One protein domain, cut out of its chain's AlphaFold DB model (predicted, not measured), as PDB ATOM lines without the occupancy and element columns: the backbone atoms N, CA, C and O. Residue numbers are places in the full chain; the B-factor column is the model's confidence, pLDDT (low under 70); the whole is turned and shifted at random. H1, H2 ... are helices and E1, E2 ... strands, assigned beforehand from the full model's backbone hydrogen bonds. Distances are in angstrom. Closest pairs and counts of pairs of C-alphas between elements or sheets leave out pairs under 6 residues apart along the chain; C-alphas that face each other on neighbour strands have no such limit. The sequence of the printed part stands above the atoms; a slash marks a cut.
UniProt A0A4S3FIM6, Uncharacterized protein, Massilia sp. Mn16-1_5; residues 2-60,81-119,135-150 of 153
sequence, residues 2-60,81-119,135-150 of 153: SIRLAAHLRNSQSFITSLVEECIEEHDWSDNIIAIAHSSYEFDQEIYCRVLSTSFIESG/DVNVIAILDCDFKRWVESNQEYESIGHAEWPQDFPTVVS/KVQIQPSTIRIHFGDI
ATOM      1  N   SER A   2     123.334 124.123 115.119       66.81
ATOM      2  CA  SER A   2     123.384 125.226 114.134       66.81
ATOM      3  C   SER A   2     122.027 125.891 113.846       66.81
ATOM      4  O   SER A   2     121.941 127.108 113.882       66.81
ATOM      5  N   ILE A   3     120.946 125.118 113.672       69.12
ATOM      6  CA  ILE A   3     119.590 125.659 113.414       69.12
ATOM      7  C   ILE A   3     119.084 126.554 114.561       69.12
ATOM      8  O   ILE A   3     118.452 127.577 114.318       69.12
ATOM      9  N   ARG A   4     119.373 126.191 115.822       77.88
ATOM     10  CA  ARG A   4     118.987 127.017 116.978       77.88
ATOM     11  C   ARG A   4     119.807 128.304 117.027       77.88
ATOM     12  O   ARG A   4     119.233 129.358 117.261       77.88
ATOM     13  N   LEU A   5     121.111 128.227 116.754       82.31
ATOM     14  CA  LEU A   5     121.973 129.409 116.692       82.31
ATOM     15  C   LEU A   5     121.553 130.360 115.561       82.31
ATOM     16  O   LEU A   5     121.443 131.555 115.798       82.31
ATOM     17  N   ALA A   6     121.218 129.839 114.378       83.75
ATOM     18  CA  ALA A   6     120.678 130.647 113.283       83.75
ATOM     19  C   ALA A   6     119.387 131.379 113.689       83.75
ATOM     20  O   ALA A   6     119.236 132.562 113.408       83.75
ATOM     21  N   ALA A   7     118.472 130.704 114.393       83.44
ATOM     22  CA  ALA A   7     117.249 131.337 114.889       83.44
ATOM     23  C   ALA A   7     117.531 132.459 115.903       83.44
ATOM     24  O   ALA A   7     116.851 133.482 115.875       83.44
ATOM     25  N   HIS A   8     118.544 132.289 116.761       86.75
ATOM     26  CA  HIS A   8     119.015 133.352 117.647       86.75
ATOM     27  C   HIS A   8     119.570 134.534 116.844       86.75
ATOM     28  O   HIS A   8     119.082 135.639 117.034       86.75
ATOM     29  N   LEU A   9     120.488 134.293 115.903       87.44
ATOM     30  CA  LEU A   9     121.150 135.327 115.090       87.44
ATOM     31  C   LEU A   9     120.194 136.126 114.185       87.44
ATOM     32  O   LEU A   9     120.483 137.265 113.842       87.44
ATOM     33  N   ARG A  10     119.038 135.560 113.812       86.00
ATOM     34  CA  ARG A  10     117.978 136.278 113.072       86.00
ATOM     35  C   ARG A  10     117.127 137.194 113.945       86.00
ATOM     36  O   ARG A  10     116.405 138.038 113.421       86.00
ATOM     37  N   ASN A  11     117.136 136.979 115.254       86.44
ATOM     38  CA  ASN A  11     116.360 137.772 116.188       86.44
ATOM     39  C   ASN A  11     117.273 138.827 116.820       86.44
ATOM     40  O   ASN A  11     118.119 138.483 117.642       86.44
ATOM     41  N   SER A  12     117.075 140.102 116.486       81.44
ATOM     42  CA  SER A  12     117.832 141.217 117.080       81.44
ATOM     43  C   SER A  12     117.614 141.367 118.591       81.44
ATOM     44  O   SER A  12     118.431 141.958 119.281       81.44
ATOM     45  N   GLN A  13     116.543 140.782 119.138       85.25
ATOM     46  CA  GLN A  13     116.287 140.742 120.584       85.25
ATOM     47  C   GLN A  13     116.957 139.549 121.281       85.25
ATOM     48  O   GLN A  13     116.822 139.371 122.491       85.25
ATOM     49  N   SER A  14     117.619 138.667 120.527       89.94
ATOM     50  CA  SER A  14     118.355 137.550 121.104       89.94
ATOM     51  C   SER A  14     119.645 138.051 121.735       89.94
ATOM     52  O   SER A  14     120.441 138.702 121.070       89.94
ATOM     53  N   PHE A  15     119.906 137.613 122.968       88.81
ATOM     54  CA  PHE A  15     121.146 137.899 123.690       88.81
ATOM     55  C   PHE A  15     122.411 137.662 122.850       88.81
ATOM     56  O   PHE A  15     123.303 138.498 122.842       88.81
ATOM     57  N   ILE A  16     122.483 136.551 122.103       89.56
ATOM     58  CA  ILE A  16     123.649 136.247 121.255       89.56
ATOM     59  C   ILE A  16     123.833 137.276 120.141       89.56
ATOM     60  O   ILE A  16     124.964 137.622 119.824       89.56
ATOM     61  N   THR A  17     122.741 137.739 119.537       91.56
ATOM     62  CA  THR A  17     122.805 138.735 118.464       91.56
ATOM     63  C   THR A  17     123.270 140.056 119.040       91.56
ATOM     64  O   THR A  17     124.268 140.579 118.566       91.56
ATOM     65  N   SER A  18     122.645 140.509 120.130       92.12
ATOM     66  CA  SER A  18     123.031 141.743 120.813       92.12
ATOM     67  C   SER A  18     124.492 141.722 121.265       92.12
ATOM     68  O   SER A  18     125.194 142.695 121.048       92.12
ATOM     69  N   LEU A  19     124.981 140.598 121.802       92.88
ATOM     70  CA  LEU A  19     126.384 140.449 122.200       92.88
ATOM     71  C   LEU A  19     127.344 140.554 121.003       92.88
ATOM     72  O   LEU A  19     128.420 141.133 121.116       92.88
ATOM     73  N   VAL A  20     126.985 139.965 119.857       94.56
ATOM     74  CA  VAL A  20     127.799 140.057 118.635       94.56
ATOM     75  C   VAL A  20     127.772 141.476 118.072       94.56
ATOM     76  O   VAL A  20     128.818 141.970 117.668       94.56
ATOM     77  N   GLU A  21     126.607 142.119 118.049       94.56
ATOM     78  CA  GLU A  21     126.443 143.495 117.573       94.56
ATOM     79  C   GLU A  21     127.215 144.479 118.452       94.56
ATOM     80  O   GLU A  21     127.999 145.248 117.916       94.56
ATOM     81  N   GLU A  22     127.121 144.361 119.778       94.56
ATOM     82  CA  GLU A  22     127.913 145.141 120.739       94.56
ATOM     83  C   GLU A  22     129.419 144.972 120.482       94.56
ATOM     84  O   GLU A  22     130.137 145.956 120.341       94.56
ATOM     85  N   CYS A  23     129.900 143.737 120.286       95.12
ATOM     86  CA  CYS A  23     131.306 143.500 119.942       95.12
ATOM     87  C   CYS A  23     131.720 144.140 118.603       95.12
ATOM     88  O   CYS A  23     132.874 144.533 118.451       95.12
ATOM     89  N   ILE A  24     130.821 144.194 117.615       95.81
ATOM     90  CA  ILE A  24     131.069 144.828 116.310       95.81
ATOM     91  C   ILE A  24     131.069 146.359 116.438       95.81
ATOM     92  O   ILE A  24     131.883 147.021 115.794       95.81
ATOM     93  N   GLU A  25     130.167 146.915 117.243       94.56
ATOM     94  CA  GLU A  25     130.027 148.352 117.492       94.56
ATOM     95  C   GLU A  25     131.195 148.920 118.303       94.56
ATOM     96  O   GLU A  25     131.699 149.989 117.966       94.56
ATOM     97  N   GLU A  26     131.653 148.198 119.327       93.75
ATOM     98  CA  GLU A  26     132.769 148.604 120.194       93.75
ATOM     99  C   GLU A  26     134.155 148.320 119.594       93.75
ATOM    100  O   GLU A  26     135.175 148.696 120.174       93.75
ATOM    101  N   HIS A  27     134.217 147.650 118.439       93.69
ATOM    102  CA  HIS A  27     135.476 147.384 117.750       93.69
ATOM    103  C   HIS A  27     136.160 148.683 117.324       93.69
ATOM    104  O   HIS A  27     135.525 149.562 116.740       93.69
ATOM    105  N   ASP A  28     137.476 148.776 117.521       91.94
ATOM    106  CA  ASP A  28     138.250 149.881 116.964       91.94
ATOM    107  C   ASP A  28     138.452 149.678 115.457       91.94
ATOM    108  O   ASP A  28     139.368 149.003 114.984       91.94
ATOM    109  N   TRP A  29     137.535 150.246 114.683       91.31
ATOM    110  CA  TRP A  29     137.539 150.164 113.228       91.31
ATOM    111  C   TRP A  29     138.677 150.948 112.574       91.31
ATOM    112  O   TRP A  29     138.995 150.659 111.418       91.31
ATOM    113  N   SER A  30     139.298 151.901 113.274       86.38
ATOM    114  CA  SER A  30     140.355 152.738 112.698       86.38
ATOM    115  C   SER A  30     141.569 151.903 112.262       86.38
ATOM    116  O   SER A  30     142.091 152.110 111.167       86.38
ATOM    117  N   ASP A  31     141.907 150.853 113.019       87.38
ATOM    118  CA  ASP A  31     142.970 149.883 112.709       87.38
ATOM    119  C   ASP A  31     142.735 149.107 111.401       87.38
ATOM    120  O   ASP A  31     143.662 148.566 110.785       87.38
ATOM    121  N   ASN A  32     141.480 149.014 110.965       90.19
ATOM    122  CA  ASN A  32     141.089 148.280 109.768       90.19
ATOM    123  C   ASN A  32     140.944 149.171 108.538       90.19
ATOM    124  O   ASN A  32     140.730 148.639 107.444       90.19
ATOM    125  N   ILE A  33     141.082 150.488 108.683       88.00
ATOM    126  CA  ILE A  33     140.893 151.445 107.601       88.00
ATOM    127  C   ILE A  33     142.230 152.027 107.176       88.00
ATOM    128  O   ILE A  33     143.010 152.551 107.959       88.00
ATOM    129  N   ILE A  34     142.468 151.978 105.873       87.62
ATOM    130  CA  ILE A  34     143.542 152.715 105.228       87.62
ATOM    131  C   ILE A  34     142.875 153.847 104.453       87.62
ATOM    132  O   ILE A  34     142.327 153.613 103.369       87.62
ATOM    133  N   ALA A  35     142.903 155.055 105.017       86.38
ATOM    134  CA  ALA A  35     142.508 156.254 104.291       86.38
ATOM    135  C   ALA A  35     143.607 156.641 103.303       86.38
ATOM    136  O   ALA A  35     144.796 156.663 103.626       86.38
ATOM    137  N   ILE A  36     143.193 156.918 102.075       85.62
ATOM    138  CA  ILE A  36     144.056 157.381 101.000       85.62
ATOM    139  C   ILE A  36     143.501 158.729 100.561       85.62
ATOM    140  O   ILE A  36     142.485 158.794  99.865       85.62
ATOM    141  N   ALA A  37     144.177 159.785 100.994       83.62
ATOM    142  CA  ALA A  37     143.913 161.162 100.616       83.62
ATOM    143  C   ALA A  37     145.172 161.771  99.994       83.62
ATOM    144  O   ALA A  37     146.301 161.383 100.316       83.62
ATOM    145  N   HIS A  38     144.974 162.710  99.081       81.19
ATOM    146  CA  HIS A  38     146.033 163.448  98.413       81.19
ATOM    147  C   HIS A  38     145.852 164.930  98.714       81.19
ATOM    148  O   HIS A  38     144.760 165.454  98.569       81.19
ATOM    149  N   SER A  39     146.915 165.621  99.120       79.56
ATOM    150  CA  SER A  39     146.885 167.075  99.256       79.56
ATOM    151  C   SER A  39     148.170 167.683  98.721       79.56
ATOM    152  O   SER A  39     149.233 167.059  98.757       79.56
ATOM    153  N   SER A  40     148.065 168.913  98.225       79.12
ATOM    154  CA  SER A  40     149.226 169.760  97.951       79.12
ATOM    155  C   SER A  40     149.756 170.460  99.213       79.12
ATOM    156  O   SER A  40     150.843 171.037  99.169       79.12
ATOM    157  N   TYR A  41     149.021 170.375 100.327       74.31
ATOM    158  CA  TYR A  41     149.352 170.958 101.626       74.31
ATOM    159  C   TYR A  41     149.777 169.878 102.630       74.31
ATOM    160  O   TYR A  41     149.427 168.707 102.490       74.31
ATOM    161  N   GLU A  42     150.527 170.274 103.659       78.19
ATOM    162  CA  GLU A  42     150.734 169.430 104.840       78.19
ATOM    163  C   GLU A  42     149.459 169.445 105.697       78.19
ATOM    164  O   GLU A  42     148.885 170.508 105.955       78.19
ATOM    165  N   PHE A  43     149.015 168.268 106.132       81.00
ATOM    166  CA  PHE A  43     147.843 168.113 106.986       81.00
ATOM    167  C   PHE A  43     148.057 166.978 107.983       81.00
ATOM    168  O   PHE A  43     148.739 165.993 107.686       81.00
ATOM    169  N   ASP A  44     147.451 167.131 109.155       84.69
ATOM    170  CA  ASP A  44     147.263 166.032 110.094       84.69
ATOM    171  C   ASP A  44     145.939 165.338 109.773       84.69
ATOM    172  O   ASP A  44     144.964 165.993 109.400       84.69
ATOM    173  N   GLN A  45     145.912 164.010 109.896       86.19
ATOM    174  CA  GLN A  45     144.724 163.208 109.617       86.19
ATOM    175  C   GLN A  45     144.302 162.394 110.835       86.19
ATOM    176  O   GLN A  45     145.122 161.718 111.462       86.19
ATOM    177  N   GLU A  46     143.004 162.389 111.100       89.56
ATOM    178  CA  GLU A  46     142.353 161.505 112.057       89.56
ATOM    179  C   GLU A  46     141.194 160.777 111.369       89.56
ATOM    180  O   GLU A  46     140.577 161.286 110.433       89.56
ATOM    181  N   ILE A  47     140.927 159.538 111.784       89.50
ATOM    182  CA  ILE A  47     139.832 158.740 111.226       89.50
ATOM    183  C   ILE A  47     138.914 158.328 112.360       89.50
ATOM    184  O   ILE A  47     139.301 157.571 113.251       89.50
ATOM    185  N   TYR A  48     137.666 158.765 112.266       90.19
ATOM    186  CA  TYR A  48     136.600 158.370 113.169       90.19
ATOM    187  C   TYR A  48     135.689 157.373 112.477       90.19
ATOM    188  O   TYR A  48     135.323 157.549 111.319       90.19
ATOM    189  N   CYS A  49     135.299 156.323 113.190       91.94
ATOM    190  CA  CYS A  49     134.449 155.278 112.639       91.94
ATOM    191  C   CYS A  49     133.190 155.112 113.472       91.94
ATOM    192  O   CYS A  49     133.230 155.192 114.699       91.94
ATOM    193  N   ARG A  50     132.072 154.821 112.809       92.62
ATOM    194  CA  ARG A  50     130.834 154.430 113.481       92.62
ATOM    195  C   ARG A  50     130.105 153.363 112.682       92.62
ATOM    196  O   ARG A  50     129.902 153.506 111.478       92.62
ATOM    197  N   VAL A  51     129.656 152.316 113.362       93.75
ATOM    198  CA  VAL A  51     128.781 151.306 112.763       93.75
ATOM    199  C   VAL A  51     127.390 151.908 112.549       93.75
ATOM    200  O   VAL A  51     126.806 152.498 113.454       93.75
ATOM    201  N   LEU A  52     126.873 151.795 111.327       93.62
ATOM    202  CA  LEU A  52     125.535 152.255 110.954       93.62
ATOM    203  C   LEU A  52     124.502 151.135 111.042       93.62
ATOM    204  O   LEU A  52     123.354 151.376 111.412       93.62
ATOM    205  N   SER A  53     124.888 149.922 110.649       94.06
ATOM    206  CA  SER A  53     123.998 148.765 110.677       94.06
ATOM    207  C   SER A  53     124.765 147.454 110.646       94.06
ATOM    208  O   SER A  53     125.792 147.352 109.973       94.06
ATOM    209  N   THR A  54     124.184 146.434 111.265       94.19
ATOM    210  CA  THR A  54     124.649 145.047 111.273       94.19
ATOM    211  C   THR A  54     123.532 144.123 110.806       94.19
ATOM    212  O   THR A  54     122.361 144.314 111.131       94.19
ATOM    213  N   SER A  55     123.873 143.091 110.039       92.69
ATOM    214  CA  SER A  55     122.921 142.041 109.684       92.69
ATOM    215  C   SER A  55     123.607 140.697 109.492       92.69
ATOM    216  O   SER A  55     124.602 140.588 108.780       92.69
ATOM    217  N   PHE A  56     123.056 139.654 110.109       91.62
ATOM    218  CA  PHE A  56     123.544 138.289 109.952       91.62
ATOM    219  C   PHE A  56     123.398 137.794 108.500       91.62
ATOM    220  O   PHE A  56     122.315 137.878 107.914       91.62
ATOM    221  N   ILE A  57     124.469 137.219 107.937       89.00
ATOM    222  CA  ILE A  57     124.478 136.691 106.566       89.00
ATOM    223  C   ILE A  57     124.038 135.227 106.551       89.00
ATOM    224  O   ILE A  57     124.804 134.313 106.871       89.00
ATOM    225  N   GLU A  58     122.829 134.979 106.056       81.62
ATOM    226  CA  GLU A  58     122.329 133.628 105.819       81.62
ATOM    227  C   GLU A  58     122.694 133.138 104.407       81.62
ATOM    228  O   GLU A  58     121.921 133.230 103.458       81.62
ATOM    229  N   SER A  59     123.903 132.599 104.255       67.50
ATOM    230  CA  SER A  59     124.376 132.002 102.997       67.50
ATOM    231  C   SER A  59     124.156 130.479 102.955       67.50
ATOM    232  O   SER A  59     125.099 129.693 102.969       67.50
ATOM    233  N   GLY A  60     122.889 130.052 102.904       65.69
ATOM    234  CA  GLY A  60     122.502 128.642 102.710       65.69
ATOM    235  C   GLY A  60     122.922 127.677 103.834       65.69
ATOM    236  O   GLY A  60     123.147 128.093 104.976       65.69
ATOM    237  N   ASP A  81     127.073 141.148 107.574       94.56
ATOM    238  CA  ASP A  81     127.180 142.366 106.779       94.56
ATOM    239  C   ASP A  81     127.145 143.537 107.759       94.56
ATOM    240  O   ASP A  81     126.267 143.612 108.624       94.56
ATOM    241  N   VAL A  82     128.124 144.426 107.647       95.56
ATOM    242  CA  VAL A  82     128.264 145.605 108.495       95.56
ATOM    243  C   VAL A  82     128.438 146.812 107.590       95.56
ATOM    244  O   VAL A  82     129.270 146.802 106.686       95.56
ATOM    245  N   ASN A  83     127.649 147.852 107.823       95.00
ATOM    246  CA  ASN A  83     127.849 149.141 107.181       95.00
ATOM    247  C   ASN A  83     128.489 150.083 108.192       95.00
ATOM    248  O   ASN A  83     127.979 150.224 109.306       95.00
ATOM    249  N   VAL A  84     129.590 150.715 107.810       93.56
ATOM    250  CA  VAL A  84     130.357 151.617 108.669       93.56
ATOM    251  C   VAL A  84     130.498 152.946 107.944       93.56
ATOM    252  O   VAL A  84     130.707 152.976 106.733       93.56
ATOM    253  N   ILE A  85     130.384 154.043 108.686       93.50
ATOM    254  CA  ILE A  85     130.786 155.369 108.224       93.50
ATOM    255  C   ILE A  85     132.182 155.658 108.771       93.50
ATOM    256  O   ILE A  85     132.392 155.592 109.985       93.50
ATOM    257  N   ALA A  86     133.129 155.951 107.883       92.00
ATOM    258  CA  ALA A  86     134.396 156.571 108.249       92.00
ATOM    259  C   ALA A  86     134.316 158.064 107.974       92.00
ATOM    260  O   ALA A  86     133.863 158.477 106.910       92.00
ATOM    261  N   ILE A  87     134.781 158.862 108.919       91.50
ATOM    262  CA  ILE A  87     134.934 160.300 108.776       91.50
ATOM    263  C   ILE A  87     136.431 160.554 108.803       91.50
ATOM    264  O   ILE A  87     137.076 160.319 109.826       91.50
ATOM    265  N   LEU A  88     136.976 160.951 107.654       90.12
ATOM    266  CA  LEU A  88     138.326 161.487 107.585       90.12
ATOM    267  C   LEU A  88     138.258 162.940 108.035       90.12
ATOM    268  O   LEU A  88     137.571 163.741 107.403       90.12
ATOM    269  N   ASP A  89     138.961 163.239 109.114       90.94
ATOM    270  CA  ASP A  89     139.103 164.572 109.668       90.94
ATOM    271  C   ASP A  89     140.519 165.085 109.367       90.94
ATOM    272  O   ASP A  89     141.508 164.391 109.631       90.94
ATOM    273  N   CYS A  90     140.621 166.246 108.722       89.69
ATOM    274  CA  CYS A  90     141.880 166.831 108.270       89.69
ATOM    275  C   CYS A  90     142.036 168.269 108.764       89.69
ATOM    276  O   CYS A  90     141.276 169.158 108.371       89.69
ATOM    277  N   ASP A  91     143.099 168.507 109.536       89.50
ATOM    278  CA  ASP A  91     143.531 169.844 109.954       89.50
ATOM    279  C   ASP A  91     144.752 170.258 109.126       89.50
ATOM    280  O   ASP A  91     145.838 169.669 109.217       89.50
ATOM    281  N   PHE A  92     144.565 171.270 108.283       86.44
ATOM    282  CA  PHE A  92     145.601 171.785 107.400       86.44
ATOM    283  C   PHE A  92     146.427 172.825 108.134       86.44
ATOM    284  O   PHE A  92     145.893 173.782 108.699       86.44
ATOM    285  N   LYS A  93     147.753 172.697 108.069       85.81
ATOM    286  CA  LYS A  93     148.665 173.568 108.817       85.81
ATOM    287  C   LYS A  93     149.661 174.245 107.898       85.81
ATOM    288  O   LYS A  93     150.152 173.672 106.929       85.81
ATOM    289  N   ARG A  94     150.008 175.486 108.231       84.00
ATOM    290  CA  ARG A  94     151.081 176.235 107.575       84.00
ATOM    291  C   ARG A  94     152.091 176.704 108.603       84.00
ATOM    292  O   ARG A  94     151.724 177.294 109.613       84.00
ATOM    293  N   TRP A  95     153.369 176.524 108.294       82.19
ATOM    294  CA  TRP A  95     154.448 177.127 109.064       82.19
ATOM    295  C   TRP A  95     154.450 178.654 108.918       82.19
ATOM    296  O   TRP A  95     154.481 179.179 107.800       82.19
ATOM    297  N   VAL A  96     154.446 179.375 110.035       86.25
ATOM    298  CA  VAL A  96     154.506 180.836 110.062       86.25
ATOM    299  C   VAL A  96     155.854 181.272 110.633       86.25
ATOM    300  O   VAL A  96     156.184 181.078 111.800       86.25
ATOM    301  N   GLU A  97     156.682 181.874 109.777       85.69
ATOM    302  CA  GLU A  97     158.064 182.224 110.134       85.69
ATOM    303  C   GLU A  97     158.153 183.276 111.248       85.69
ATOM    304  O   GLU A  97     159.121 183.287 112.009       85.69
ATOM    305  N   SER A  98     157.157 184.161 111.359       88.56
ATOM    306  CA  SER A  98     157.171 185.278 112.312       88.56
ATOM    307  C   SER A  98     157.053 184.851 113.774       88.56
ATOM    308  O   SER A  98     157.563 185.557 114.642       88.56
ATOM    309  N   ASN A  99     156.387 183.730 114.050       88.44
ATOM    310  CA  ASN A  99     156.217 183.152 115.388       88.44
ATOM    311  C   ASN A  99     156.869 181.768 115.531       88.44
ATOM    312  O   ASN A  99     156.959 181.285 116.652       88.44
ATOM    313  N   GLN A 100     157.402 181.188 114.448       85.69
ATOM    314  CA  GLN A 100     158.006 179.849 114.432       85.69
ATOM    315  C   GLN A 100     157.035 178.760 114.913       85.69
ATOM    316  O   GLN A 100     157.420 177.848 115.644       85.69
ATOM    317  N   GLU A 101     155.773 178.868 114.503       85.56
ATOM    318  CA  GLU A 101     154.709 177.932 114.861       85.56
ATOM    319  C   GLU A 101     153.930 177.497 113.611       85.56
ATOM    320  O   GLU A 101     153.930 178.176 112.579       85.56
ATOM    321  N   TYR A 102     153.273 176.340 113.699       79.88
ATOM    322  CA  TYR A 102     152.279 175.926 112.713       79.88
ATOM    323  C   TYR A 102     150.931 176.548 113.078       79.88
ATOM    324  O   TYR A 102     150.424 176.327 114.177       79.88
ATOM    325  N   GLU A 103     150.339 177.294 112.152       83.38
ATOM    326  CA  GLU A 103     148.980 177.819 112.279       83.38
ATOM    327  C   GLU A 103     148.023 176.970 111.437       83.38
ATOM    328  O   GLU A 103     148.343 176.629 110.294       83.38
ATOM    329  N   SER A 104     146.857 176.633 112.000       85.88
ATOM    330  CA  SER A 104     145.777 175.999 111.238       85.88
ATOM    331  C   SER A 104     145.273 176.985 110.182       85.88
ATOM    332  O   SER A 104     145.005 178.154 110.478       85.88
ATOM    333  N   ILE A 105     145.209 176.523 108.938       87.00
ATOM    334  CA  ILE A 105     144.771 177.304 107.777       87.00
ATOM    335  C   ILE A 105     143.429 176.831 107.223       87.00
ATOM    336  O   ILE A 105     142.877 177.505 106.361       87.00
ATOM    337  N   GLY A 106     142.912 175.708 107.711       85.31
ATOM    338  CA  GLY A 106     141.651 175.142 107.266       85.31
ATOM    339  C   GLY A 106     141.386 173.806 107.941       85.31
ATOM    340  O   GLY A 106     142.306 173.134 108.399       85.31
ATOM    341  N   HIS A 107     140.114 173.435 107.972       87.81
ATOM    342  CA  HIS A 107     139.620 172.179 108.520       87.81
ATOM    343  C   HIS A 107     138.652 171.587 107.518       87.81
ATOM    344  O   HIS A 107     137.820 172.324 106.983       87.81
ATOM    345  N   ALA A 108     138.726 170.285 107.284       85.19
ATOM    346  CA  ALA A 108     137.740 169.627 106.453       85.19
ATOM    347  C   ALA A 108     137.472 168.195 106.906       85.19
ATOM    348  O   ALA A 108     138.377 167.443 107.261       85.19
ATOM    349  N   GLU A 109     136.194 167.829 106.842       88.69
ATOM    350  CA  GLU A 109     135.700 166.504 107.190       88.69
ATOM    351  C   GLU A 109     135.044 165.863 105.974       88.69
ATOM    352  O   GLU A 109     134.144 166.437 105.350       88.69
ATOM    353  N   TRP A 110     135.438 164.629 105.678       87.94
ATOM    354  CA  TRP A 110     134.827 163.836 104.624       87.94
ATOM    355  C   TRP A 110     134.226 162.551 105.188       87.94
ATOM    356  O   TRP A 110     134.960 161.624 105.537       87.94
ATOM    357  N   PRO A 111     132.886 162.456 105.258       90.25
ATOM    358  CA  PRO A 111     132.211 161.213 105.588       90.25
ATOM    359  C   PRO A 111     132.145 160.290 104.368       90.25
ATOM    360  O   PRO A 111     131.732 160.697 103.280       90.25
ATOM    361  N   GLN A 112     132.481 159.019 104.565       90.19
ATOM    362  CA  GLN A 112     132.362 157.971 103.564       90.19
ATOM    363  C   GLN A 112     131.790 156.697 104.184       90.19
ATOM    364  O   GLN A 112     132.397 156.070 105.054       90.19
ATOM    365  N   ASP A 113     130.638 156.282 103.666       92.00
ATOM    366  CA  ASP A 113     130.025 155.005 104.013       92.00
ATOM    367  C   ASP A 113     130.686 153.879 103.218       92.00
ATOM    368  O   ASP A 113     130.963 154.020 102.017       92.00
ATOM    369  N   PHE A 114     130.904 152.737 103.866       89.12
ATOM    370  CA  PHE A 114     131.372 151.532 103.200       89.12
ATOM    371  C   PHE A 114     130.732 150.261 103.789       89.12
ATOM    372  O   PHE A 114     130.761 150.032 105.004       89.12
ATOM    373  N   PRO A 115     130.197 149.379 102.925       92.75
ATOM    374  CA  PRO A 115     129.772 148.053 103.339       92.75
ATOM    375  C   PRO A 115     130.982 147.123 103.470       92.75
ATOM    376  O   PRO A 115     131.887 147.118 102.633       92.75
ATOM    377  N   THR A 116     130.981 146.285 104.499       93.69
ATOM    378  CA  THR A 116     132.000 145.260 104.727       93.69
ATOM    379  C   THR A 116     131.400 144.007 105.350       93.69
ATOM    380  O   THR A 116     130.270 143.999 105.829       93.69
ATOM    381  N   VAL A 117     132.176 142.926 105.340       93.44
ATOM    382  CA  VAL A 117     131.793 141.647 105.932       93.44
ATOM    383  C   VAL A 117     132.721 141.338 107.095       93.44
ATOM    384  O   VAL A 117     133.941 141.241 106.925       93.44
ATOM    385  N   VAL A 118     132.135 141.117 108.267       94.81
ATOM    386  CA  VAL A 118     132.850 140.712 109.479       94.81
ATOM    387  C   VAL A 118     132.670 139.219 109.686       94.81
ATOM    388  O   VAL A 118     131.547 138.709 109.706       94.81
ATOM    389  N   SER A 119     133.782 138.500 109.841       94.81
ATOM    390  CA  SER A 119     133.737 137.105 110.285       94.81
ATOM    391  C   SER A 119     133.712 137.063 111.807       94.81
ATOM    392  O   SER A 119     134.491 137.753 112.460       94.81
ATOM    393  N   LYS A 135     132.297 133.627 124.444       91.06
ATOM    394  CA  LYS A 135     133.347 134.484 123.890       91.06
ATOM    395  C   LYS A 135     133.047 134.780 122.435       91.06
ATOM    396  O   LYS A 135     132.845 133.852 121.650       91.06
ATOM    397  N   VAL A 136     133.059 136.057 122.087       94.25
ATOM    398  CA  VAL A 136     132.947 136.533 120.712       94.25
ATOM    399  C   VAL A 136     134.311 137.052 120.288       94.25
ATOM    400  O   VAL A 136     134.945 137.821 121.002       94.25
ATOM    401  N   GLN A 137     134.771 136.614 119.125       95.81
ATOM    402  CA  GLN A 137     135.903 137.215 118.443       95.81
ATOM    403  C   GLN A 137     135.451 137.627 117.051       95.81
ATOM    404  O   GLN A 137     134.892 136.817 116.312       95.81
ATOM    405  N   ILE A 138     135.724 138.871 116.685       95.25
ATOM    406  CA  ILE A 138     135.426 139.408 115.361       95.25
ATOM    407  C   ILE A 138     136.709 139.577 114.553       95.25
ATOM    408  O   ILE A 138     137.799 139.762 115.095       95.25
ATOM    409  N   GLN A 139     136.578 139.449 113.241       94.00
ATOM    410  CA  GLN A 139     137.665 139.566 112.278       94.00
ATOM    411  C   GLN A 139     137.167 140.386 111.084       94.00
ATOM    412  O   GLN A 139     136.685 139.813 110.096       94.00
ATOM    413  N   PRO A 140     137.205 141.726 111.190       92.31
ATOM    414  CA  PRO A 140     136.961 142.605 110.058       92.31
ATOM    415  C   PRO A 140     138.084 142.490 109.020       92.31
ATOM    416  O   PRO A 140     139.246 142.231 109.339       92.31
ATOM    417  N   SER A 141     137.728 142.686 107.753       88.06
ATOM    418  CA  SER A 141     138.713 142.803 106.672       88.06
ATOM    419  C   SER A 141     139.344 144.197 106.677       88.06
ATOM    420  O   SER A 141     138.697 145.157 107.082       88.06
ATOM    421  N   THR A 142     140.581 144.328 106.192       90.00
ATOM    422  CA  THR A 142     141.176 145.648 105.924       90.00
ATOM    423  C   THR A 142     140.472 146.313 104.747       90.00
ATOM    424  O   THR A 142     140.273 145.690 103.702       90.00
ATOM    425  N   ILE A 143     140.144 147.591 104.900       88.19
ATOM    426  CA  ILE A 143     139.362 148.373 103.949       88.19
ATOM    427  C   ILE A 143     140.198 149.570 103.523       88.19
ATOM    428  O   ILE A 143     140.801 150.255 104.345       88.19
ATOM    429  N   ARG A 144     140.271 149.803 102.214       88.88
ATOM    430  CA  ARG A 144     140.925 150.985 101.649       88.88
ATOM    431  C   ARG A 144     139.849 151.958 101.210       88.88
ATOM    432  O   ARG A 144     139.004 151.587 100.397       88.88
ATOM    433  N   ILE A 145     139.901 153.173 101.735       85.38
ATOM    434  CA  ILE A 145     138.957 154.237 101.405       85.38
ATOM    435  C   ILE A 145     139.730 155.343 100.705       85.38
ATOM    436  O   ILE A 145     140.739 155.824 101.216       85.38
ATOM    437  N   HIS A 146     139.271 155.716  99.517       85.38
ATOM    438  CA  HIS A 146     139.878 156.775  98.724       85.38
ATOM    439  C   HIS A 146     139.053 158.048  98.888       85.38
ATOM    440  O   HIS A 146     137.919 158.099  98.418       85.38
ATOM    441  N   PHE A 147     139.635 159.056  99.535       80.31
ATOM    442  CA  PHE A 147     139.016 160.368  99.745       80.31
ATOM    443  C   PHE A 147     139.339 161.361  98.616       80.31
ATOM    444  O   PHE A 147     138.661 162.370  98.478       80.31
ATOM    445  N   GLY A 148     140.302 161.035  97.745       81.06
ATOM    446  CA  GLY A 148     140.660 161.861  96.590       81.06
ATOM    447  C   GLY A 148     141.584 163.020  96.958       81.06
ATOM    448  O   GLY A 148     142.389 162.891  97.882       81.06
ATOM    449  N   ASP A 149     141.496 164.109  96.193       81.06
ATOM    450  CA  ASP A 149     142.238 165.343  96.452       81.06
ATOM    451  C   ASP A 149     141.501 166.180  97.510       81.06
ATOM    452  O   ASP A 149     140.320 166.487  97.344       81.06
ATOM    453  N   ILE A 150     142.202 166.534  98.586       79.25
ATOM    454  CA  ILE A 150     141.710 167.351  99.695       79.25
ATOM    455  C   ILE A 150     142.476 168.678  99.755       79.25
ATOM    456  O   ILE A 150     143.708 168.729  99.637       79.25
TER     457      ILE A 150
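What this domain is: This is residues 2 to 60, 81 to 119 and 135 to 150 of the 153 residues of an uncharacterized protein of Massilia sp. Mn16-1_5 (UniProt A0A4S3FIM6). A long, curled sheet of four strands, E2, E3, E4 and E5, makes most of a rod; it curls round helix H2, and the small sheet of E1 and E6 is partly face to face with it. H1 lies at one end of the rod, the turn of the hairpin E3 and E4 at the other. The printed part has 114 residues, with three named helices followed by six named strands: class mixed, helices and strands. The large sheet, order E2, E3, E4, E5, is antiparallel; E1 and E6 are parallel. The whole is loose, with a radius of gyration of the C-alphas of 19.3 A and spans of 70 by 23 by 18 A.

How they stand to each other: In the large sheet, edge strand E2, residues 43 to 56, is antiparallel to E3, residues 81 to 96; N 48 and O 87 are within hydrogen-bond range at 3.0 A. E3 forms a hairpin with E4, residues 101 to 119, where N 88 and O 110 are 3.0 A apart. E4 pairs with E5, residues 135 to 140, over its residues 118 to 119, with N 139 and O 119 2.8 A apart. H2, residues 15 to 25, is on one face of this sheet, giving two layers, helix and sheet; its closest C-alphas to E5 are Val 20 and Val 136, 6.6 A. E1, residues 33 to 38, and E6, residues 143 to 149, are parallel neighbours, with N 36 and O 145 2.8 A apart; the two sheets form a sandwich, two sheets face to face, and the parts of them that face each other are 8.8 A apart centre to centre. H3, residues 29 to 32, stands at the large sheet's level, height 0.3 A. H1, residues 2 to 9, touches H2 only at the corner; the closest C-alphas are Leu 9 and Thr 17, 5.1 A. In H1 and H2 every O i to N i+4 pair is within hydrogen-bond range; H3 is too short for one.

Where its parts are: E3 is 47.3 A long, E4 46.1 A with a bend of 74 degrees at residue 105, and E2 38.6 A with a bend of 50 degrees at residue 53. H1 begins at C-alpha 2, (123.384, 125.226, 114.134), and E6 ends at C-alpha 149, (142.238, 165.343, 96.452).

The domain as a whole: The C-alphas of Ile 3 and Ser 98, the two farthest apart, are 70.5 A apart. Residues 61 to 80 and 120 to 134 are not printed; the C-alpha gaps are 15.1 A and 13.9 A. The links that are printed whole are tight. Residues 2 to 3 and 59 to 60 have pLDDT under 70.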